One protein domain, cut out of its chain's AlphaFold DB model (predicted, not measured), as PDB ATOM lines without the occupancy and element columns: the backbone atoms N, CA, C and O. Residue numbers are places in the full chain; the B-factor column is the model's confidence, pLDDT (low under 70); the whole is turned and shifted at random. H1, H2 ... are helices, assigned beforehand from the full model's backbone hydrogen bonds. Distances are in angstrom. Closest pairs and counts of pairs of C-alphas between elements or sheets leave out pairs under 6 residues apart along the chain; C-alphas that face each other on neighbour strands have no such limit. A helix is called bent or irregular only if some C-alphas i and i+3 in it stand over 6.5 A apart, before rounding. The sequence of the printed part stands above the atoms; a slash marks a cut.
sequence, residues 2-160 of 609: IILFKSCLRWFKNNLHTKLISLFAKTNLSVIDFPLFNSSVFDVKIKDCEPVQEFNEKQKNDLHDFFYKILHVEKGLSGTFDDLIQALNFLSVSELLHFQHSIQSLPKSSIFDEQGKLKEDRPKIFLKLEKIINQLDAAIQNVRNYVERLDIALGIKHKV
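This is residues 2 to 160 of the 609 residues of an uncharacterized protein of Candidatus Protochlamydia amoebophila (UniProt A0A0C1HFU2). The main body is a long four-helix bundle made of two helical hairpins, H1 with H2 and H6 with H7, whose helices lie round a ring in the order H1, H2, H6, H7. At one end of it H3, H4 and H8 make a small head, and H5 stands crosswise where H2 ends and H6 begins. The printed part has 159 residues with eight named helices, H1 to H8 in order, and no named strand; its class is all helix. It is compact, with a radius of gyration of the C-alphas of 17.1 A, and spans 55 by 27 by 21 A, only just a rod.

H1, residues 2 to 24, is the hub, touching four other helices. It touches H2, residues 31 to 42, at a shallow tilt of 14 degrees, opposite ways, a hairpin whose closest C-alphas, of Leu 16 and Val 41, are 6.3 A apart. With residues 4 to 11 alone H1 touches H3, residues 50 to 54; the closest C-alphas, of Cys 8 and Pro 51, are 6.1 A apart. H1 only just touches H4, residues 57 to 69, with 3 pairs of C-alphas within 8 A, the closest those of Phe 5 and Leu 63 at 7.1 A, about perpendicular at 82 degrees. H2 and H5, residues 81 to 90, only just touch, with 3 such pairs, and only at their ends; the closest C-alphas, of Phe 42 and Asp 82, are 5.0 A apart. H6, residues 95 to 108, touches H5 at a steep tilt of 59 degrees, the closest C-alphas being those of Ile 85 and Leu 97, 5.9 A apart. With residues 104 to 107 alone H6 touches H2, the C-alphas of Val 31 and Pro 107 being closest at 5.1 A. H6 and H7, residues 122 to 147, form a hairpin at a shallow tilt of 21 degrees; the closest C-alphas, of Glu 95 and Ala 139, are 4.8 A apart. H7 touches H1 at a shallow tilt of 10 degrees, opposite ways, closest at the C-alphas of Ile 2 and Val 147, 7.0 A. H1, H2, H6 and H7 are an up and down bundle, each running against the one before it. H8, residues 150 to 160, touches H4 at a steep tilt of 60 degrees, the C-alphas of Asp 65 and Val 160 being closest at 5.7 A. Every O i to N i+4 pair is within hydrogen-bond range in H1, H3, H4, H5, H7 and H8, against 6 of 8 in H2 and 8 of 10 in H6.

H1 starts at C-alpha 2 (41.058, -42.399, -59.209) and is 33.0 A long. H2 measures 17.4 A, H4 17.7 A and H6 20.4 A. H2 is only just irregular, with C-alphas 32 and 35 6.7 A apart, and H6 is irregular, with C-alphas 104 and 107 7.0 A apart. H7, the longest, runs 37.6 A from C-alpha 122 (5.026, -44.739, -43.740). H8 ends at C-alpha 160 (51.602, -38.124, -56.126).

The two C-alphas farthest apart, of Gln 115 and His 158, are 55.4 A apart. The printed part has no cut. The links H4 to H5 and H6 to H7 are long, and the second, residues 109 to 121, holds no named element. Mean pLDDT of the printed part is 91.6, and no printed residue is under 70.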
ATOM      1  N   ILE A   2      42.490 -42.780 -59.109       86.50
ATOM      2  CA  ILE A   2      41.058 -42.399 -59.209       86.50
ATOM      3  C   ILE A   2      40.133 -43.615 -59.036       86.50
ATOM      4  O   ILE A   2      39.148 -43.548 -58.312       86.50
ATOM      5  N   ILE A   3      40.487 -44.756 -59.641       88.69
ATOM      6  CA  ILE A   3      39.753 -46.020 -59.470       88.69
ATOM      7  C   ILE A   3      39.733 -46.469 -57.996       88.69
ATOM      8  O   ILE A   3      38.676 -46.828 -57.492       88.69
ATOM      9  N   LEU A   4      40.867 -46.387 -57.288       91.69
ATOM     10  CA  LEU A   4      40.983 -46.776 -55.874       91.69
ATOM     11  C   LEU A   4      40.107 -45.886 -54.978       91.69
ATOM     12  O   LEU A   4      39.355 -46.387 -54.144       91.69
ATOM     13  N   PHE A   5      40.141 -44.569 -55.204       93.81
ATOM     14  CA  PHE A   5      39.277 -43.618 -54.506       93.81
ATOM     15  C   PHE A   5      37.790 -43.877 -54.790       93.81
ATOM     16  O   PHE A   5      36.981 -43.925 -53.865       93.81
ATOM     17  N   LYS A   6      37.423 -44.122 -56.056       92.50
ATOM     18  CA  LYS A   6      36.045 -44.471 -56.440       92.50
ATOM     19  C   LYS A   6      35.557 -45.748 -55.753       92.50
ATOM     20  O   LYS A   6      34.378 -45.808 -55.407       92.50
ATOM     21  N   SER A   7      36.428 -46.733 -55.532       93.06
ATOM     22  CA  SER A   7      36.096 -47.935 -54.756       93.06
ATOM     23  C   SER A   7      35.783 -47.599 -53.296       93.06
ATOM     24  O   SER A   7      34.751 -48.038 -52.792       93.06
ATOM     25  N   CYS A   8      36.591 -46.751 -52.650       94.00
ATOM     26  CA  CYS A   8      36.335 -46.282 -51.279       94.00
ATOM     27  C   CYS A   8      35.011 -45.506 -51.185       94.00
ATOM     28  O   CYS A   8      34.199 -45.746 -50.295       94.00
ATOM     29  N   LEU A   9      34.753 -44.619 -52.150       93.69
ATOM     30  CA  LEU A   9      33.531 -43.818 -52.213       93.69
ATOM     31  C   LEU A   9      32.281 -44.681 -52.460       93.69
ATOM     32  O   LEU A   9      31.220 -44.442 -51.885       93.69
ATOM     33  N   ARG A  10      32.402 -45.717 -53.302       93.69
ATOM     34  CA  ARG A  10      31.336 -46.703 -53.531       93.69
ATOM     35  C   ARG A  10      31.051 -47.512 -52.267       93.69
ATOM     36  O   ARG A  10      29.884 -47.708 -51.941       93.69
ATOM     37  N   TRP A  11      32.094 -47.959 -51.571       95.19
ATOM     38  CA  TRP A  11      31.948 -48.654 -50.297       95.19
ATOM     39  C   TRP A  11      31.247 -47.770 -49.262       95.19
ATOM     40  O   TRP A  11      30.269 -48.209 -48.663       95.19
ATOM     41  N   PHE A  12      31.654 -46.504 -49.134       94.19
ATOM     42  CA  PHE A  12      31.021 -45.544 -48.228       94.19
ATOM     43  C   PHE A  12      29.524 -45.383 -48.512       94.19
ATOM     44  O   PHE A  12      28.711 -45.539 -47.603       94.19
ATOM     45  N   LYS A  13      29.148 -45.169 -49.782       93.75
ATOM     46  CA  LYS A  13      27.740 -45.099 -50.209       93.75
ATOM     47  C   LYS A  13      26.959 -46.355 -49.798       93.75
ATOM     48  O   LYS A  13      25.879 -46.250 -49.220       93.75
ATOM     49  N   ASN A  14      27.506 -47.540 -50.068       93.06
ATOM     50  CA  ASN A  14      26.848 -48.813 -49.762       93.06
ATOM     51  C   ASN A  14      26.712 -49.056 -48.251       93.06
ATOM     52  O   ASN A  14      25.645 -49.472 -47.788       93.06
ATOM     53  N   ASN A  15      27.768 -48.776 -47.480       92.31
ATOM     54  CA  ASN A  15      27.759 -48.893 -46.024       92.31
ATOM     55  C   ASN A  15      26.712 -47.949 -45.426       92.31
ATOM     56  O   ASN A  15      25.900 -48.370 -44.604       92.31
ATOM     57  N   LEU A  16      26.655 -46.707 -45.912       91.81
ATOM     58  CA  LEU A  16      25.665 -45.735 -45.473       91.81
ATOM     59  C   LEU A  16      24.240 -46.211 -45.758       91.81
ATOM     60  O   LEU A  16      23.420 -46.215 -44.844       91.81
ATOM     61  N   HIS A  17      23.946 -46.655 -46.985       90.38
ATOM     62  CA  HIS A  17      22.630 -47.203 -47.333       90.38
ATOM     63  C   HIS A  17      22.230 -48.347 -46.402       90.38
ATOM     64  O   HIS A  17      21.133 -48.351 -45.848       90.38
ATOM     65  N   THR A  18      23.144 -49.292 -46.191       91.06
ATOM     66  CA  THR A  18      22.897 -50.466 -45.352       91.06
ATOM     67  C   THR A  18      22.599 -50.059 -43.913       91.06
ATOM     68  O   THR A  18      21.604 -50.495 -43.333       91.06
ATOM     69  N   LYS A  19      23.432 -49.189 -43.334       92.19
ATOM     70  CA  LYS A  19      23.266 -48.691 -41.963       92.19
ATOM     71  C   LYS A  19      21.997 -47.855 -41.797       92.19
ATOM     72  O   LYS A  19      21.332 -47.992 -40.774       92.19
ATOM     73  N   LEU A  20      21.641 -47.034 -42.787       90.62
ATOM     74  CA  LEU A  20      20.441 -46.198 -42.751       90.62
ATOM     75  C   LEU A  20      19.176 -47.061 -42.802       90.62
ATOM     76  O   LEU A  20      18.289 -46.896 -41.970       90.62
ATOM     77  N   ILE A  21      19.117 -48.039 -43.709       89.00
ATOM     78  CA  ILE A  21      18.001 -48.996 -43.778       89.00
ATOM     79  C   ILE A  21      17.906 -49.791 -42.470       89.00
ATOM     80  O   ILE A  21      16.819 -49.951 -41.925       89.00
ATOM     81  N   SER A  22      19.044 -50.230 -41.925       91.62
ATOM     82  CA  SER A  22      19.092 -50.992 -40.671       91.62
ATOM     83  C   SER A  22      18.612 -50.169 -39.471       91.62
ATOM     84  O   SER A  22      17.944 -50.700 -38.589       91.62
ATOM     85  N   LEU A  23      18.923 -48.867 -39.437       91.62
ATOM     86  CA  LEU A  23      18.439 -47.943 -38.412       91.62
ATOM     87  C   LEU A  23      16.908 -47.837 -38.445       91.62
ATOM     88  O   LEU A  23      16.266 -47.970 -37.407       91.62
ATOM     89  N   PHE A  24      16.331 -47.652 -39.634       90.06
ATOM     90  CA  PHE A  24      14.882 -47.529 -39.826       90.06
ATOM     91  C   PHE A  24      14.125 -48.865 -39.777       90.06
ATOM     92  O   PHE A  24      12.902 -48.858 -39.682       90.06
ATOM     93  N   ALA A  25      14.826 -50.001 -39.782       88.75
ATOM     94  CA  ALA A  25      14.246 -51.330 -39.580       88.75
ATOM     95  C   ALA A  25      14.115 -51.731 -38.094       88.75
ATOM     96  O   ALA A  25      13.546 -52.781 -37.793       88.75
ATOM     97  N   LYS A  26      14.644 -50.932 -37.153       89.88
ATOM     98  CA  LYS A  26      14.497 -51.186 -35.709       89.88
ATOM     99  C   LYS A  26      13.022 -51.141 -35.301       89.88
ATOM    100  O   LYS A  26      12.309 -50.208 -35.651       89.88
ATOM    101  N   THR A  27      12.596 -52.094 -34.470       84.19
ATOM    102  CA  THR A  27      11.226 -52.149 -33.920       84.19
ATOM    103  C   THR A  27      10.860 -50.930 -33.078       84.19
ATOM    104  O   THR A  27       9.700 -50.542 -33.056       84.19
ATOM    105  N   ASN A  28      11.835 -50.314 -32.403       87.25
ATOM    106  CA  ASN A  28      11.656 -49.096 -31.613       87.25
ATOM    107  C   ASN A  28      12.778 -48.096 -31.933       87.25
ATOM    108  O   ASN A  28      13.765 -48.026 -31.201       87.25
ATOM    109  N   LEU A  29      12.655 -47.349 -33.034       91.19
ATOM    110  CA  LEU A  29      13.603 -46.282 -33.376       91.19
ATOM    111  C   LEU A  29      13.306 -45.001 -32.582       91.19
ATOM    112  O   LEU A  29      12.180 -44.496 -32.601       91.19
ATOM    113  N   SER A  30      14.333 -44.432 -31.948       91.75
ATOM    114  CA  SER A  30      14.271 -43.128 -31.287       91.75
ATOM    115  C   SER A  30      15.372 -42.182 -31.769       91.75
ATOM    116  O   SER A  30      16.374 -42.591 -32.356       91.75
ATOM    117  N   VAL A  31      15.232 -40.896 -31.452       90.62
ATOM    118  CA  VAL A  31      16.269 -39.879 -31.695       90.62
ATOM    119  C   VAL A  31      17.614 -40.208 -31.029       90.62
ATOM    120  O   VAL A  31      18.659 -39.781 -31.518       90.62
ATOM    121  N   ILE A  32      17.609 -41.004 -29.955       90.31
ATOM    122  CA  ILE A  32      18.795 -41.393 -29.176       90.31
ATOM    123  C   ILE A  32      19.691 -42.366 -29.969       90.31
ATOM    124  O   ILE A  32      20.880 -42.494 -29.689       90.31
ATOM    125  N   ASP A  33      19.145 -43.025 -30.997       90.56
ATOM    126  CA  ASP A  33      19.877 -43.963 -31.854       90.56
ATOM    127  C   ASP A  33      20.751 -43.265 -32.916       90.56
ATOM    128  O   ASP A  33      21.667 -43.879 -33.470       90.56
ATOM    129  N   PHE A  34      20.491 -41.987 -33.213       90.00
ATOM    130  CA  PHE A  34      21.160 -41.252 -34.293       90.00
ATOM    131  C   PHE A  34      22.624 -40.885 -34.016       90.00
ATOM    132  O   PHE A  34      23.421 -41.001 -34.945       90.00
ATOM    133  N   PRO A  35      23.035 -40.481 -32.796       90.62
ATOM    134  CA  PRO A  35      24.447 -40.244 -32.497       90.62
ATOM    135  C   PRO A  35      25.328 -41.470 -32.768       90.62
ATOM    136  O   PRO A  35      26.369 -41.342 -33.408       90.62
ATOM    137  N   LEU A  36      24.876 -42.664 -32.359       90.12
ATOM    138  CA  LEU A  36      25.580 -43.926 -32.618       90.12
ATOM    139  C   LEU A  36      25.606 -44.280 -34.108       90.12
ATOM    140  O   LEU A  36      26.606 -44.785 -34.613       90.12
ATOM    141  N   PHE A  37      24.514 -44.016 -34.829       92.75
ATOM    142  CA  PHE A  37      24.488 -44.186 -36.279       92.75
ATOM    143  C   PHE A  37      25.491 -43.255 -36.973       92.75
ATOM    144  O   PHE A  37      26.293 -43.730 -37.776       92.75
ATOM    145  N   ASN A  38      25.484 -41.962 -36.632       90.56
ATOM    146  CA  ASN A  38      26.367 -40.963 -37.228       90.56
ATOM    147  C   ASN A  38      27.838 -41.333 -37.028       90.56
ATOM    148  O   ASN A  38      28.584 -41.356 -38.005       90.56
ATOM    149  N   SER A  39      28.240 -41.703 -35.807       90.31
ATOM    150  CA  SER A  39      29.623 -42.120 -35.552       90.31
ATOM    151  C   SER A  39      29.986 -43.402 -36.304       90.31
ATOM    152  O   SER A  39      31.063 -43.503 -36.885       90.31
ATOM    153  N   SER A  40      29.056 -44.357 -36.413       91.31
ATOM    154  CA  SER A  40      29.284 -45.609 -37.150       91.31
ATOM    155  C   SER A  40      29.451 -45.452 -38.669       91.31
ATOM    156  O   SER A  40      29.815 -46.421 -39.340       91.31
ATOM    157  N   VAL A  41      29.158 -44.270 -39.218       91.50
ATOM    158  CA  VAL A  41      29.239 -43.976 -40.655       91.50
ATOM    159  C   VAL A  41      30.328 -42.945 -40.947       91.50
ATOM    160  O   VAL A  41      31.180 -43.196 -41.796       91.50
ATOM    161  N   PHE A  42      30.305 -41.800 -40.264       93.56
ATOM    162  CA  PHE A  42      31.173 -40.664 -40.579       93.56
ATOM    163  C   PHE A  42      32.526 -40.725 -39.855       93.56
ATOM    164  O   PHE A  42      33.533 -40.335 -40.445       93.56
ATOM    165  N   ASP A  43      32.592 -41.310 -38.651       94.19
ATOM    166  CA  ASP A  43      33.844 -41.419 -37.876       94.19
ATOM    167  C   ASP A  43      34.685 -42.648 -38.269       94.19
ATOM    168  O   ASP A  43      35.752 -42.905 -37.707       94.19
ATOM    169  N   VAL A  44      34.224 -43.422 -39.257       94.50
ATOM    170  CA  VAL A  44      34.966 -44.565 -39.793       94.50
ATOM    171  C   VAL A  44      36.224 -44.059 -40.491       94.50
ATOM    172  O   VAL A  44      36.147 -43.214 -41.387       94.50
ATOM    173  N   LYS A  45      37.388 -44.593 -40.109       95.62
ATOM    174  CA  LYS A  45      38.649 -44.258 -40.776       95.62
ATOM    175  C   LYS A  45      38.673 -44.848 -42.177       95.62
ATOM    176  O   LYS A  45      38.299 -46.000 -42.383       95.62
ATOM    177  N   ILE A  46      39.191 -44.086 -43.131       95.19
ATOM    178  CA  ILE A  46      39.246 -44.489 -44.539       95.19
ATOM    179  C   ILE A  46      40.080 -45.766 -44.702       95.19
ATOM    180  O   ILE A  46      39.687 -46.666 -45.438       95.19
ATOM    181  N   LYS A  47      41.195 -45.896 -43.973       94.94
ATOM    182  CA  LYS A  47      42.024 -47.114 -43.985       94.94
ATOM    183  C   LYS A  47      41.307 -48.386 -43.518       94.94
ATOM    184  O   LYS A  47      41.753 -49.474 -43.862       94.94
ATOM    185  N   ASP A  48      40.235 -48.243 -42.740       93.75
ATOM    186  CA  ASP A  48      39.496 -49.368 -42.168       93.75
ATOM    187  C   ASP A  48      38.365 -49.836 -43.105       93.75
ATOM    188  O   ASP A  48      37.693 -50.820 -42.805       93.75
ATOM    189  N   CYS A  49      38.154 -49.172 -44.252       92.88
ATOM    190  CA  CYS A  49      37.204 -49.651 -45.250       92.88
ATOM    191  C   CYS A  49      37.738 -50.885 -45.992       92.88
ATOM    192  O   CYS A  49      38.925 -50.977 -46.312       92.88
ATOM    193  N   GLU A  50      36.834 -51.813 -46.306       93.62
ATOM    194  CA  GLU A  50      37.142 -53.098 -46.949       93.62
ATOM    195  C   GLU A  50      38.016 -52.956 -48.214       93.62
ATOM    196  O   GLU A  50      39.049 -53.622 -48.270       93.62
ATOM    197  N   PRO A  51      37.748 -52.026 -49.165       93.62
ATOM    198  CA  PRO A  51      38.620 -51.860 -50.327       93.62
ATOM    199  C   PRO A  51      40.081 -51.562 -49.970       93.62
ATOM    200  O   PRO A  51      40.988 -52.074 -50.615       93.62
ATOM    201  N   VAL A  52      40.334 -50.737 -48.946       93.44
ATOM    202  CA  VAL A  52      41.705 -50.335 -48.587       93.44
ATOM    203  C   VAL A  52      42.478 -51.474 -47.929       93.44
ATOM    204  O   VAL A  52      43.700 -51.544 -48.080       93.44
ATOM    205  N   GLN A  53      41.785 -52.390 -47.253       92.56
ATOM    206  CA  GLN A  53      42.406 -53.577 -46.666       92.56
ATOM    207  C   GLN A  53      42.951 -54.529 -47.739       92.56
ATOM    208  O   GLN A  53      43.994 -55.146 -47.527       92.56
ATOM    209  N   GLU A  54      42.302 -54.586 -48.904       93.12
ATOM    210  CA  GLU A  54      42.710 -55.418 -50.045       93.12
ATOM    211  C   GLU A  54      43.813 -54.790 -50.910       93.12
ATOM    212  O   GLU A  54      44.447 -55.470 -51.719       93.12
ATOM    213  N   PHE A  55      44.057 -53.484 -50.771       95.25
ATOM    214  CA  PHE A  55      45.078 -52.795 -51.554       95.25
ATOM    215  C   PHE A  55      46.492 -53.200 -51.123       95.25
ATOM    216  O   PHE A  55      46.786 -53.397 -49.942       95.25
ATOM    217  N   ASN A  56      47.412 -53.266 -52.086       94.56
ATOM    218  CA  ASN A  56      48.829 -53.450 -51.779       94.56
ATOM    219  C   ASN A  56      49.454 -52.161 -51.208       94.56
ATOM    220  O   ASN A  56      48.894 -51.071 -51.326       94.56
ATOM    221  N   GLU A  57      50.647 -52.265 -50.622       94.25
ATOM    222  CA  GLU A  57      51.304 -51.126 -49.959       94.25
ATOM    223  C   GLU A  57      51.569 -49.942 -50.897       94.25
ATOM    224  O   GLU A  57      51.404 -48.788 -50.506       94.25
ATOM    225  N   LYS A  58      51.888 -50.202 -52.171       92.44
ATOM    226  CA  LYS A  58      52.047 -49.132 -53.164       92.44
ATOM    227  C   LYS A  58      50.729 -48.393 -53.401       92.44
ATOM    228  O   LYS A  58      50.702 -47.170 -53.380       92.44
ATOM    229  N   GLN A  59      49.634 -49.123 -53.591       93.94
ATOM    230  CA  GLN A  59      48.300 -48.551 -53.774       93.94
ATOM    231  C   GLN A  59      47.845 -47.763 -52.543       93.94
ATOM    232  O   GLN A  59      47.228 -46.711 -52.703       93.94
ATOM    233  N   LYS A  60      48.163 -48.239 -51.332       94.56
ATOM    234  CA  LYS A  60      47.895 -47.515 -50.082       94.56
ATOM    235  C   LYS A  60      48.697 -46.221 -49.999       94.56
ATOM    236  O   LYS A  60      48.109 -45.190 -49.696       94.56
ATOM    237  N   ASN A  61      49.986 -46.244 -50.326       93.69
ATOM    238  CA  ASN A  61      50.823 -45.040 -50.341       93.69
ATOM    239  C   ASN A  61      50.340 -44.023 -51.386       93.69
ATOM    240  O   ASN A  61      50.130 -42.859 -51.056       93.69
ATOM    241  N   ASP A  62      50.059 -44.473 -52.610       93.00
ATOM    242  CA  ASP A  62      49.505 -43.634 -53.680       93.00
ATOM    243  C   ASP A  62      48.158 -43.011 -53.271       93.00
ATOM    244  O   ASP A  62      47.880 -41.844 -53.549       93.00
ATOM    245  N   LEU A  63      47.291 -43.785 -52.612       94.62
ATOM    246  CA  LEU A  63      45.992 -43.307 -52.143       94.62
ATOM    247  C   LEU A  63      46.122 -42.380 -50.925       94.62
ATOM    248  O   LEU A  63      45.378 -41.408 -50.827       94.62
ATOM    249  N   HIS A  64      47.072 -42.634 -50.023       95.19
ATOM    250  CA  HIS A  64      47.405 -41.739 -48.916       95.19
ATOM    251  C   HIS A  64      47.842 -40.373 -49.438       95.19
ATOM    252  O   HIS A  64      47.267 -39.356 -49.050       95.19
ATOM    253  N   ASP A  65      48.795 -40.359 -50.366       94.00
ATOM    254  CA  ASP A  65      49.284 -39.140 -50.997       94.00
ATOM    255  C   ASP A  65      48.190 -38.423 -51.789       94.00
ATOM    256  O   ASP A  65      48.148 -37.196 -51.797       94.00
ATOM    257  N   PHE A  66      47.273 -39.157 -52.423       94.94
ATOM    258  CA  PHE A  66      46.098 -38.559 -53.054       94.94
ATOM    259  C   PHE A  66      45.229 -37.803 -52.046       94.94
ATOM    260  O   PHE A  66      44.915 -36.631 -52.254       94.94
ATOM    261  N   PHE A  67      44.868 -38.452 -50.939       95.00
ATOM    262  CA  PHE A  67      44.073 -37.820 -49.891       95.00
ATOM    263  C   PHE A  67      44.786 -36.602 -49.300       95.00
ATOM    264  O   PHE A  67      44.178 -35.543 -49.191       95.00
ATOM    265  N   TYR A  68      46.077 -36.727 -48.997       95.38
ATOM    266  CA  TYR A  68      46.859 -35.673 -48.359       95.38
ATOM    267  C   TYR A  68      47.176 -34.501 -49.300       95.38
ATOM    268  O   TYR A  68      46.879 -33.349 -48.996       95.38
ATOM    269  N   LYS A  69      47.761 -34.782 -50.469       92.88
ATOM    270  CA  LYS A  69      48.333 -33.763 -51.368       92.88
ATOM    271  C   LYS A  69      47.328 -33.172 -52.356       92.88
ATOM    272  O   LYS A  69      47.591 -32.090 -52.886       92.88
ATOM    273  N   ILE A  70      46.249 -33.896 -52.674       92.44
ATOM    274  CA  ILE A  70      45.262 -33.494 -53.693       92.44
ATOM    275  C   ILE A  70      43.929 -33.114 -53.064       92.44
ATOM    276  O   ILE A  70      43.385 -32.065 -53.392       92.44
ATOM    277  N   LEU A  71      43.399 -33.959 -52.177       93.56
ATOM    278  CA  LEU A  71      42.116 -33.700 -51.522       93.56
ATOM    279  C   LEU A  71      42.245 -32.920 -50.210       93.56
ATOM    280  O   LEU A  71      41.220 -32.563 -49.650       93.56
ATOM    281  N   HIS A  72      43.465 -32.640 -49.741       93.56
ATOM    282  CA  HIS A  72      43.742 -31.894 -48.505       93.56
ATOM    283  C   HIS A  72      43.177 -32.528 -47.223       93.56
ATOM    284  O   HIS A  72      42.888 -31.844 -46.246       93.56
ATOM    285  N   VAL A  73      43.066 -33.857 -47.190       95.50
ATOM    286  CA  VAL A  73      42.791 -34.609 -45.961       95.50
ATOM    287  C   VAL A  73      44.107 -34.767 -45.201       95.50
ATOM    288  O   VAL A  73      44.908 -35.645 -45.519       95.50
ATOM    289  N   GLU A  74      44.346 -33.928 -44.190       92.62
ATOM    290  CA  GLU A  74      45.637 -33.829 -43.475       92.62
ATOM    291  C   GLU A  74      46.149 -35.163 -42.908       92.62
ATOM    292  O   GLU A  74      47.348 -35.421 -42.872       92.62
ATOM    293  N   LYS A  75      45.236 -36.047 -42.495       94.31
ATOM    294  CA  LYS A  75      45.570 -37.369 -41.938       94.31
ATOM    295  C   LYS A  75      45.745 -38.453 -43.016       94.31
ATOM    296  O   LYS A  75      45.990 -39.619 -42.686       94.31
ATOM    297  N   GLY A  76      45.576 -38.108 -44.295       94.06
ATOM    298  CA  GLY A  76      45.556 -39.035 -45.425       94.06
ATOM    299  C   GLY A  76      44.595 -40.204 -45.184       94.06
ATOM    300  O   GLY A  76      43.478 -40.022 -44.703       94.06
ATOM    301  N   LEU A  77      45.056 -41.433 -45.432       94.12
ATOM    302  CA  LEU A  77      44.288 -42.660 -45.157       94.12
ATOM    303  C   LEU A  77      43.880 -42.864 -43.685       94.12
ATOM    304  O   LEU A  77      42.943 -43.615 -43.415       94.12
ATOM    305  N   SER A  78      44.566 -42.236 -42.726       95.81
ATOM    306  CA  SER A  78      44.204 -42.347 -41.306       95.81
ATOM    307  C   SER A  78      43.063 -41.409 -40.896       95.81
ATOM    308  O   SER A  78      42.597 -41.514 -39.761       95.81
ATOM    309  N   GLY A  79      42.625 -40.515 -41.791       95.31
ATOM    310  CA  GLY A  79      41.458 -39.660 -41.590       95.31
ATOM    311  C   GLY A  79      40.139 -40.422 -41.674       95.31
ATOM    312  O   GLY A  79      40.091 -41.567 -42.133       95.31
ATOM    313  N   THR A  80      39.069 -39.791 -41.204       96.75
ATOM    314  CA  THR A  80      37.700 -40.317 -41.255       96.75
ATOM    315  C   THR A  80      36.971 -39.891 -42.531       96.75
ATOM    316  O   THR A  80      37.444 -39.039 -43.287       96.75
ATOM    317  N   PHE A  81      35.804 -40.480 -42.799       95.19
ATOM    318  CA  PHE A  81      34.935 -39.974 -43.864       95.19
ATOM    319  C   PHE A  81      34.403 -38.568 -43.559       95.19
ATOM    320  O   PHE A  81      34.186 -37.809 -44.497       95.19
ATOM    321  N   ASP A  82      34.266 -38.188 -42.286       95.00
ATOM    322  CA  ASP A  82      34.014 -36.797 -41.893       95.00
ATOM    323  C   ASP A  82      35.166 -35.864 -42.309       95.00
ATOM    324  O   ASP A  82      34.919 -34.868 -42.986       95.00
ATOM    325  N   ASP A  83      36.426 -36.238 -42.029       96.19
ATOM    326  CA  ASP A  83      37.603 -35.462 -42.463       96.19
ATOM    327  C   ASP A  83      37.591 -35.253 -43.998       96.19
ATOM    328  O   ASP A  83      37.886 -34.163 -44.491       96.19
ATOM    329  N   LEU A  84      37.197 -36.276 -44.772       95.62
ATOM    330  CA  LEU A  84      37.037 -36.178 -46.229       95.62
ATOM    331  C   LEU A  84      35.919 -35.208 -46.640       95.62
ATOM    332  O   LEU A  84      36.099 -34.437 -47.582       95.62
ATOM    333  N   ILE A  85      34.766 -35.245 -45.970       95.31
ATOM    334  CA  ILE A  85      33.634 -34.355 -46.269       95.31
ATOM    335  C   ILE A  85      34.026 -32.896 -46.023       95.31
ATOM    336  O   ILE A  85      33.749 -32.040 -46.866       95.31
ATOM    337  N   GLN A  86      34.721 -32.616 -44.918       95.50
ATOM    338  CA  GLN A  86      35.208 -31.269 -44.614       95.50
ATOM    339  C   GLN A  86      36.234 -30.789 -45.646       95.50
ATOM    340  O   GLN A  86      36.151 -29.655 -46.123       95.50
ATOM    341  N   ALA A  87      37.159 -31.660 -46.053       94.94
ATOM    342  CA  ALA A  87      38.163 -31.320 -47.054       94.94
ATOM    343  C   ALA A  87      37.541 -31.049 -48.440       94.94
ATOM    344  O   ALA A  87      37.907 -30.089 -49.117       94.94
ATOM    345  N   LEU A  88      36.531 -31.830 -48.839       94.12
ATOM    346  CA  LEU A  88      35.766 -31.579 -50.065       94.12
ATOM    347  C   LEU A  88      35.002 -30.251 -50.008       94.12
ATOM    348  O   LEU A  88      34.987 -29.518 -50.995       94.12
ATOM    349  N   ASN A  89      34.436 -29.895 -48.852       94.06
ATOM    350  CA  ASN A  89      33.781 -28.603 -48.671       94.06
ATOM    351  C   ASN A  89      34.768 -27.431 -48.812       94.06
ATOM    352  O   ASN A  89      34.454 -26.444 -49.475       94.06
ATOM    353  N   PHE A  90      35.980 -27.558 -48.263       92.31
ATOM    354  CA  PHE A  90      37.050 -26.575 -48.470       92.31
ATOM    355  C   PHE A  90      37.412 -26.418 -49.958       92.31
ATOM    356  O   PHE A  90      37.673 -25.314 -50.431       92.31
ATOM    357  N   LEU A  91      37.328 -27.506 -50.726       90.12
ATOM    358  CA  LEU A  91      37.494 -27.533 -52.182       90.12
ATOM    359  C   LEU A  91      36.244 -27.091 -52.968       90.12
ATOM    360  O   LEU A  91      36.163 -27.303 -54.177       90.12
ATOM    361  N   SER A  92      35.275 -26.455 -52.303       90.62
ATOM    362  CA  SER A  92      34.005 -25.996 -52.886       90.62
ATOM    363  C   SER A  92      33.103 -27.116 -53.434       90.62
ATOM    364  O   SER A  92      32.229 -26.856 -54.259       90.62
ATOM    365  N   VAL A  93      33.268 -28.353 -52.953       92.31
ATOM    366  CA  VAL A  93      32.374 -29.497 -53.209       92.31
ATOM    367  C   VAL A  93      31.574 -29.782 -51.932       92.31
ATOM    368  O   VAL A  93      31.971 -30.577 -51.080       92.31
ATOM    369  N   SER A  94      30.455 -29.074 -51.765       92.75
ATOM    370  CA  SER A  94      29.690 -29.005 -50.504       92.75
ATOM    371  C   SER A  94      28.544 -30.020 -50.400       92.75
ATOM    372  O   SER A  94      27.905 -30.149 -49.356       92.75
ATOM    373  N   GLU A  95      28.258 -30.784 -51.453       92.62
ATOM    374  CA  GLU A  95      27.060 -31.622 -51.537       92.62
ATOM    375  C   GLU A  95      27.058 -32.774 -50.530       92.62
ATOM    376  O   GLU A  95      26.007 -33.091 -49.967       92.62
ATOM    377  N   LEU A  96      28.222 -33.371 -50.250       91.69
ATOM    378  CA  LEU A  96      28.336 -34.391 -49.202       91.69
ATOM    379  C   LEU A  96      28.135 -33.800 -47.799       91.69
ATOM    380  O   LEU A  96      27.538 -34.464 -46.954       91.69
ATOM    381  N   LEU A  97      28.559 -32.553 -47.566       93.75
ATOM    382  CA  LEU A  97      28.321 -31.849 -46.304       93.75
ATOM    383  C   LEU A  97      26.830 -31.523 -46.136       93.75
ATOM    384  O   LEU A  97      26.246 -31.774 -45.084       93.75
ATOM    385  N   HIS A  98      26.167 -31.046 -47.193       92.81
ATOM    386  CA  HIS A  98      24.717 -30.834 -47.183       92.81
ATOM    387  C   HIS A  98      23.946 -32.128 -46.910       92.81
ATOM    388  O   HIS A  98      22.961 -32.127 -46.163       92.81
ATOM    389  N   PHE A  99      24.389 -33.239 -47.501       93.38
ATOM    390  CA  PHE A  99      23.836 -34.558 -47.223       93.38
ATOM    391  C   PHE A  99      24.040 -34.952 -45.748       93.38
ATOM    392  O   PHE A  99      23.082 -35.348 -45.081       93.38
ATOM    393  N   GLN A 100      25.250 -34.774 -45.211       93.19
ATOM    394  CA  GLN A 100      25.565 -35.058 -43.811       93.19
ATOM    395  C   GLN A 100      24.679 -34.243 -42.856       93.19
ATOM    396  O   GLN A 100      24.071 -34.809 -41.947       93.19
ATOM    397  N   HIS A 101      24.510 -32.942 -43.104       92.56
ATOM    398  CA  HIS A 101      23.595 -32.092 -42.339       92.56
ATOM    399  C   HIS A 101      22.139 -32.561 -42.450       92.56
ATOM    400  O   HIS A 101      21.392 -32.529 -41.471       92.56
ATOM    401  N   SER A 102      21.723 -33.045 -43.623       90.81
ATOM    402  CA  SER A 102      20.364 -33.557 -43.840       90.81
ATOM    403  C   SER A 102      20.095 -34.805 -42.997       90.81
ATOM    404  O   SER A 102      19.047 -34.885 -42.354       90.81
ATOM    405  N   ILE A 103      21.069 -35.716 -42.904       90.31
ATOM    406  CA  ILE A 103      21.044 -36.865 -41.989       90.31
ATOM    407  C   ILE A 103      21.019 -36.410 -40.524       90.31
ATOM    408  O   ILE A 103      20.161 -36.846 -39.760       90.31
ATOM    409  N   GLN A 104      21.904 -35.494 -40.127       90.06
ATOM    410  CA  GLN A 104      21.980 -34.985 -38.751       90.06
ATOM    411  C   GLN A 104      20.718 -34.211 -38.327       90.06
ATOM    412  O   GLN A 104      20.419 -34.116 -37.138       90.06
ATOM    413  N   SER A 105      19.951 -33.685 -39.287       90.19
ATOM    414  CA  SER A 105      18.678 -32.996 -39.047       90.19
ATOM    415  C   SER A 105      17.477 -33.935 -38.882       90.19
ATOM    416  O   SER A 105      16.434 -33.497 -38.391       90.19
ATOM    417  N   LEU A 106      17.597 -35.218 -39.259       89.69
ATOM    418  CA  LEU A 106      16.499 -36.192 -39.188       89.69
ATOM    419  C   LEU A 106      15.831 -36.281 -37.806       89.69
ATOM    420  O   LEU A 106      14.597 -36.254 -37.783       89.69
ATOM    421  N   PRO A 107      16.569 -36.306 -36.675       89.06
ATOM    422  CA  PRO A 107      15.974 -36.336 -35.336       89.06
ATOM    423  C   PRO A 107      15.042 -35.158 -35.031       89.06
ATOM    424  O   PRO A 107      14.169 -35.271 -34.181       89.06
ATOM    425  N   LYS A 108      15.222 -34.023 -35.719       87.88
ATOM    426  CA  LYS A 108      14.419 -32.800 -35.547       87.88
ATOM    427  C   LYS A 108      13.259 -32.705 -36.538       87.88
ATOM    428  O   LYS A 108      12.574 -31.687 -36.596       87.88
ATOM    429  N   SER A 109      13.079 -33.711 -37.389       89.44
ATOM    430  CA  SER A 109      12.084 -33.669 -38.455       89.44
ATOM    431  C   SER A 109      10.704 -34.130 -37.983       89.44
ATOM    432  O   SER A 109      10.555 -34.803 -36.967       89.44
ATOM    433  N   SER A 110       9.674 -33.811 -38.770       88.25
ATOM    434  CA  SER A 110       8.269 -34.109 -38.457       88.25
ATOM    435  C   SER A 110       7.922 -35.602 -38.366       88.25
ATOM    436  O   SER A 110       6.785 -35.929 -38.028       88.25
ATOM    437  N   ILE A 111       8.858 -36.496 -38.711       90.88
ATOM    438  CA  ILE A 111       8.677 -37.953 -38.628       90.88
ATOM    439  C   ILE A 111       8.861 -38.483 -37.199       90.88
ATOM    440  O   ILE A 111       8.522 -39.633 -36.951       90.88
ATOM    441  N   PHE A 112       9.355 -37.665 -36.264       91.81
ATOM    442  CA  PHE A 112       9.431 -37.999 -34.840       91.81
ATOM    443  C   PHE A 112       8.328 -37.282 -34.042       91.81
ATOM    444  O   PHE A 112       7.795 -36.245 -34.462       91.81
ATOM    445  N   ASP A 113       7.917 -37.878 -32.924       89.75
ATOM    446  CA  ASP A 113       7.013 -37.283 -31.936       89.75
ATOM    447  C   ASP A 113       7.743 -36.439 -30.889       89.75
ATOM    448  O   ASP A 113       8.966 -36.304 -30.909       89.75
ATOM    449  N   GLU A 114       6.970 -35.809 -30.006       85.31
ATOM    450  CA  GLU A 114       7.497 -34.943 -28.944       85.31
ATOM    451  C   GLU A 114       8.338 -35.728 -27.926       85.31
ATOM    452  O   GLU A 114       9.196 -35.158 -27.256       85.31
ATOM    453  N   GLN A 115       8.130 -37.045 -27.841       86.56
ATOM    454  CA  GLN A 115       8.900 -37.976 -27.022       86.56
ATOM    455  C   GLN A 115      10.147 -38.507 -27.756       86.56
ATOM    456  O   GLN A 115      10.900 -39.302 -27.192       86.56
ATOM    457  N   GLY A 116      10.386 -38.075 -29.000       86.94
ATOM    458  CA  GLY A 116      11.531 -38.475 -29.813       86.94
ATOM    459  C   GLY A 116      11.441 -39.894 -30.383       86.94
ATOM    460  O   GLY A 116      12.471 -40.455 -30.764       86.94
ATOM    461  N   LYS A 117      10.250 -40.497 -30.448       90.50
ATOM    462  CA  LYS A 117      10.001 -41.786 -31.110       90.50
ATOM    463  C   LYS A 117       9.521 -41.580 -32.543       90.50
ATOM    464  O   LYS A 117       8.918 -40.562 -32.877       90.50
ATOM    465  N   LEU A 118       9.826 -42.541 -33.414       91.56
ATOM    466  CA  LEU A 118       9.375 -42.511 -34.804       91.56
ATOM    467  C   LEU A 118       7.839 -42.620 -34.871       91.56
ATOM    468  O   LEU A 118       7.256 -43.560 -34.335       91.56
ATOM    469  N   LYS A 119       7.184 -41.678 -35.556       89.88
ATOM    470  CA  LYS A 119       5.751 -41.746 -35.875       89.88
ATOM    471  C   LYS A 119       5.540 -42.728 -37.020       89.88
ATOM    472  O   LYS A 119       6.147 -42.553 -38.072       89.88
ATOM    473  N   GLU A 120       4.632 -43.688 -36.863       85.94
ATOM    474  CA  GLU A 120       4.292 -44.675 -37.903       85.94
ATOM    475  C   GLU A 120       3.452 -44.042 -39.039       85.94
ATOM    476  O   GLU A 120       2.273 -44.332 -39.227       85.94
ATOM    477  N   ASP A 121       4.067 -43.137 -39.804       89.94
ATOM    478  CA  ASP A 121       3.531 -42.502 -41.014       89.94
ATOM    479  C   ASP A 121       4.422 -42.894 -42.199       89.94
ATOM    480  O   ASP A 121       5.335 -42.169 -42.613       89.94
ATOM    481  N   ARG A 122       4.190 -44.111 -42.705       87.81
ATOM    482  CA  ARG A 122       5.026 -44.739 -43.740       87.81
ATOM    483  C   ARG A 122       5.220 -43.852 -44.975       87.81
ATOM    484  O   ARG A 122       6.371 -43.709 -45.385       87.81
ATOM    485  N   PRO A 123       4.183 -43.211 -45.554       91.38
ATOM    486  CA  PRO A 123       4.372 -42.306 -46.688       91.38
ATOM    487  C   PRO A 123       5.350 -41.163 -46.394       91.38
ATOM    488  O   PRO A 123       6.237 -40.897 -47.206       91.38
ATOM    489  N   LYS A 124       5.245 -40.509 -45.227       90.44
ATOM    490  CA  LYS A 124       6.168 -39.421 -44.860       90.44
ATOM    491  C   LYS A 124       7.586 -39.917 -44.602       90.44
ATOM    492  O   LYS A 124       8.534 -39.235 -44.998       90.44
ATOM    493  N   ILE A 125       7.741 -41.080 -43.968       89.88
ATOM    494  CA  ILE A 125       9.053 -41.698 -43.728       89.88
ATOM    495  C   ILE A 125       9.733 -42.016 -45.062       89.88
ATOM    496  O   ILE A 125      10.849 -41.553 -45.299       89.88
ATOM    497  N   PHE A 126       9.054 -42.745 -45.954       90.25
ATOM    498  CA  PHE A 126       9.621 -43.139 -47.244       90.25
ATOM    499  C   PHE A 126       9.971 -41.928 -48.107       90.25
ATOM    500  O   PHE A 126      11.089 -41.860 -48.605       90.25
ATOM    501  N   LEU A 127       9.089 -40.925 -48.193       90.50
ATOM    502  CA  LEU A 127       9.370 -39.693 -48.938       90.50
ATOM    503  C   LEU A 127      10.601 -38.951 -48.388       90.50
ATOM    504  O   LEU A 127      11.377 -38.361 -49.141       90.50
ATOM    505  N   LYS A 128      10.791 -38.942 -47.061       89.88
ATOM    506  CA  LYS A 128      11.944 -38.280 -46.438       89.88
ATOM    507  C   LYS A 128      13.242 -39.049 -46.690       89.88
ATOM    508  O   LYS A 128      14.253 -38.415 -46.985       89.88
ATOM    509  N   LEU A 129      13.208 -40.379 -46.608       89.88
ATOM    510  CA  LEU A 129      14.356 -41.243 -46.894       89.88
ATOM    511  C   LEU A 129      14.746 -41.211 -48.372       89.88
ATOM    512  O   LEU A 129      15.926 -41.084 -48.679       89.88
ATOM    513  N   GLU A 130      13.770 -41.244 -49.278       90.94
ATOM    514  CA  GLU A 130      13.992 -41.124 -50.721       90.94
ATOM    515  C   GLU A 130      14.739 -39.829 -51.060       90.94
ATOM    516  O   GLU A 130      15.746 -39.860 -51.766       90.94
ATOM    517  N   LYS A 131      14.320 -38.690 -50.489       91.19
ATOM    518  CA  LYS A 131      15.020 -37.407 -50.673       91.19
ATOM    519  C   LYS A 131      16.480 -37.467 -50.229       91.19
ATOM    520  O   LYS A 131      17.346 -36.944 -50.922       91.19
ATOM    521  N   ILE A 132      16.749 -38.101 -49.090       91.12
ATOM    522  CA  ILE A 132      18.102 -38.237 -48.537       91.12
ATOM    523  C   ILE A 132      18.968 -39.154 -49.405       91.12
ATOM    524  O   ILE A 132      20.125 -38.830 -49.662       91.12
ATOM    525  N   ILE A 133      18.412 -40.264 -49.893       90.81
ATOM    526  CA  ILE A 133      19.107 -41.193 -50.794       90.81
ATOM    527  C   ILE A 133      19.431 -40.504 -52.124       90.81
ATOM    528  O   ILE A 133      20.574 -40.535 -52.571       90.81
ATOM    529  N   ASN A 134      18.465 -39.802 -52.721       90.88
ATOM    530  CA  ASN A 134      18.685 -39.054 -53.960       90.88
ATOM    531  C   ASN A 134      19.747 -37.956 -53.784       90.88
ATOM    532  O   ASN A 134      20.570 -37.733 -54.673       90.88
ATOM    533  N   GLN A 135      19.769 -37.297 -52.622       92.94
ATOM    534  CA  GLN A 135      20.785 -36.303 -52.288       92.94
ATOM    535  C   GLN A 135      22.184 -36.921 -52.152       92.94
ATOM    536  O   GLN A 135      23.148 -36.334 -52.642       92.94
ATOM    537  N   LEU A 136      22.307 -38.105 -51.540       92.81
ATOM    538  CA  LEU A 136      23.574 -38.840 -51.499       92.81
ATOM    539  C   LEU A 136      24.052 -39.190 -52.907       92.81
ATOM    540  O   LEU A 136      25.221 -39.000 -53.225       92.81
ATOM    541  N   ASP A 137      23.158 -39.686 -53.758       90.44
ATOM    542  CA  ASP A 137      23.504 -40.109 -55.113       90.44
ATOM    543  C   ASP A 137      24.026 -38.948 -55.959       90.44
ATOM    544  O   ASP A 137      25.068 -39.083 -56.609       90.44
ATOM    545  N   ALA A 138      23.371 -37.789 -55.865       91.00
ATOM    546  CA  ALA A 138      23.846 -36.553 -56.474       91.00
ATOM    547  C   ALA A 138      25.217 -36.129 -55.914       91.00
ATOM    548  O   ALA A 138      26.134 -35.837 -56.682       91.00
ATOM    549  N   ALA A 139      25.394 -36.163 -54.588       93.44
ATOM    550  CA  ALA A 139      26.650 -35.785 -53.944       93.44
ATOM    551  C   ALA A 139      27.822 -36.688 -54.371       93.44
ATOM    552  O   ALA A 139      28.892 -36.203 -54.738       93.44
ATOM    553  N   ILE A 140      27.614 -38.008 -54.398       93.25
ATOM    554  CA  ILE A 140      28.620 -38.983 -54.843       93.25
ATOM    555  C   ILE A 140      28.981 -38.757 -56.315       93.25
ATOM    556  O   ILE A 140      30.155 -38.874 -56.679       93.25
ATOM    557  N   GLN A 141      28.008 -38.427 -57.169       92.12
ATOM    558  CA  GLN A 141      28.276 -38.133 -58.574       92.12
ATOM    559  C   GLN A 141      29.084 -36.840 -58.752       92.12
ATOM    560  O   GLN A 141      30.030 -36.831 -59.538       92.12
ATOM    561  N   ASN A 142      28.796 -35.788 -57.984       92.31
ATOM    562  CA  ASN A 142      29.565 -34.542 -58.044       92.31
ATOM    563  C   ASN A 142      31.012 -34.738 -57.582       92.31
ATOM    564  O   ASN A 142      31.934 -34.276 -58.252       92.31
ATOM    565  N   VAL A 143      31.240 -35.519 -56.523       93.50
ATOM    566  CA  VAL A 143      32.601 -35.878 -56.087       93.50
ATOM    567  C   VAL A 143      33.342 -36.683 -57.159       93.50
ATOM    568  O   VAL A 143      34.534 -36.467 -57.377       93.50
ATOM    569  N   ARG A 144      32.657 -37.586 -57.873       91.81
ATOM    570  CA  ARG A 144      33.252 -38.321 -59.004       91.81
ATOM    571  C   ARG A 144      33.651 -37.391 -60.145       91.81
ATOM    572  O   ARG A 144      34.770 -37.512 -60.631       91.81
ATOM    573  N   ASN A 145      32.770 -36.471 -60.527       90.69
ATOM    574  CA  ASN A 145      33.052 -35.488 -61.572       90.69
ATOM    575  C   ASN A 145      34.227 -34.584 -61.168       90.69
ATOM    576  O   ASN A 145      35.090 -34.287 -61.990       90.69
ATOM    577  N   TYR A 146      34.302 -34.194 -59.891       92.00
ATOM    578  CA  TYR A 146      35.394 -33.379 -59.367       92.00
ATOM    579  C   TYR A 146      36.756 -34.060 -59.544       92.00
ATOM    580  O   TYR A 146      37.675 -33.462 -60.099       92.00
ATOM    581  N   VAL A 147      36.887 -35.330 -59.141       91.31
ATOM    582  CA  VAL A 147      38.170 -36.051 -59.251       91.31
ATOM    583  C   VAL A 147      38.558 -36.431 -60.683       91.31
ATOM    584  O   VAL A 147      39.678 -36.884 -60.910       91.31
ATOM    585  N   GLU A 148      37.647 -36.267 -61.645       88.75
ATOM    586  CA  GLU A 148      37.893 -36.459 -63.079       88.75
ATOM    587  C   GLU A 148      38.342 -35.182 -63.800       88.75
ATOM    588  O   GLU A 148      38.739 -35.254 -64.965       88.75
ATOM    589  N   ARG A 149      38.321 -34.020 -63.133       88.25
ATOM    590  CA  ARG A 149      38.808 -32.776 -63.733       88.25
ATOM    591  C   ARG A 149      40.293 -32.873 -64.102       88.25
ATOM    592  O   ARG A 149      41.091 -33.539 -63.436       88.25
ATOM    593  N   LEU A 150      40.675 -32.163 -65.163       82.88
ATOM    594  CA  LEU A 150      42.030 -32.206 -65.719       82.88
ATOM    595  C   LEU A 150      43.092 -31.689 -64.732       82.88
ATOM    596  O   LEU A 150      44.178 -32.259 -64.652       82.88
ATOM    597  N   ASP A 151      42.773 -30.659 -63.947       83.06
ATOM    598  CA  ASP A 151      43.638 -30.118 -62.891       83.06
ATOM    599  C   ASP A 151      43.906 -31.130 -61.776       83.06
ATOM    600  O   ASP A 151      45.050 -31.280 -61.342       83.06
ATOM    601  N   ILE A 152      42.895 -31.910 -61.385       89.06
ATOM    602  CA  ILE A 152      43.059 -33.001 -60.420       89.06
ATOM    603  C   ILE A 152      43.912 -34.131 -61.003       89.06
ATOM    604  O   ILE A 152      44.846 -34.602 -60.347       89.06
ATOM    605  N   ALA A 153      43.652 -34.540 -62.247       86.06
ATOM    606  CA  ALA A 153      44.429 -35.581 -62.921       86.06
ATOM    607  C   ALA A 153      45.918 -35.207 -63.061       86.06
ATOM    608  O   ALA A 153      46.800 -36.043 -62.836       86.06
ATOM    609  N   LEU A 154      46.214 -33.945 -63.376       82.50
ATOM    610  CA  LEU A 154      47.583 -33.428 -63.440       82.50
ATOM    611  C   LEU A 154      48.216 -33.299 -62.056       82.50
ATOM    612  O   LEU A 154      49.370 -33.687 -61.872       82.50
ATOM    613  N   GLY A 155      47.449 -32.839 -61.065       85.62
ATOM    614  CA  GLY A 155      47.867 -32.823 -59.669       85.62
ATOM    615  C   GLY A 155      48.315 -34.208 -59.202       85.62
ATOM    616  O   GLY A 155      49.409 -34.341 -58.657       85.62
ATOM    617  N   ILE A 156      47.528 -35.249 -59.493       88.81
ATOM    618  CA  ILE A 156      47.871 -36.651 -59.214       88.81
ATOM    619  C   ILE A 156      49.202 -37.033 -59.873       88.81
ATOM    620  O   ILE A 156      50.104 -37.548 -59.210       88.81
ATOM    621  N   LYS A 157      49.343 -36.774 -61.178       84.62
ATOM    622  CA  LYS A 157      50.539 -37.152 -61.942       84.62
ATOM    623  C   LYS A 157      51.818 -36.520 -61.373       84.62
ATOM    624  O   LYS A 157      52.859 -37.175 -61.345       84.62
ATOM    625  N   HIS A 158      51.745 -35.282 -60.888       84.50
ATOM    626  CA  HIS A 158      52.924 -34.551 -60.414       84.50
ATOM    627  C   HIS A 158      53.171 -34.687 -58.918       84.50
ATOM    628  O   HIS A 158      54.272 -35.042 -58.510       84.50
ATOM    629  N   LYS A 159      52.157 -34.429 -58.092       88.00
ATOM    630  CA  LYS A 159      52.320 -34.384 -56.633       88.00
ATOM    631  C   LYS A 159      52.346 -35.778 -56.008       88.00
ATOM    632  O   LYS A 159      52.970 -35.959 -54.963       88.00
ATOM    633  N   VAL A 160      51.676 -36.749 -56.635       88.94
ATOM    634  CA  VAL A 160      51.602 -38.124 -56.126       88.94
ATOM    635  C   VAL A 160      52.549 -39.050 -56.883       88.94
ATOM    636  O   VAL A 160      53.397 -39.682 -56.269       88.94
TER     637      VAL A 160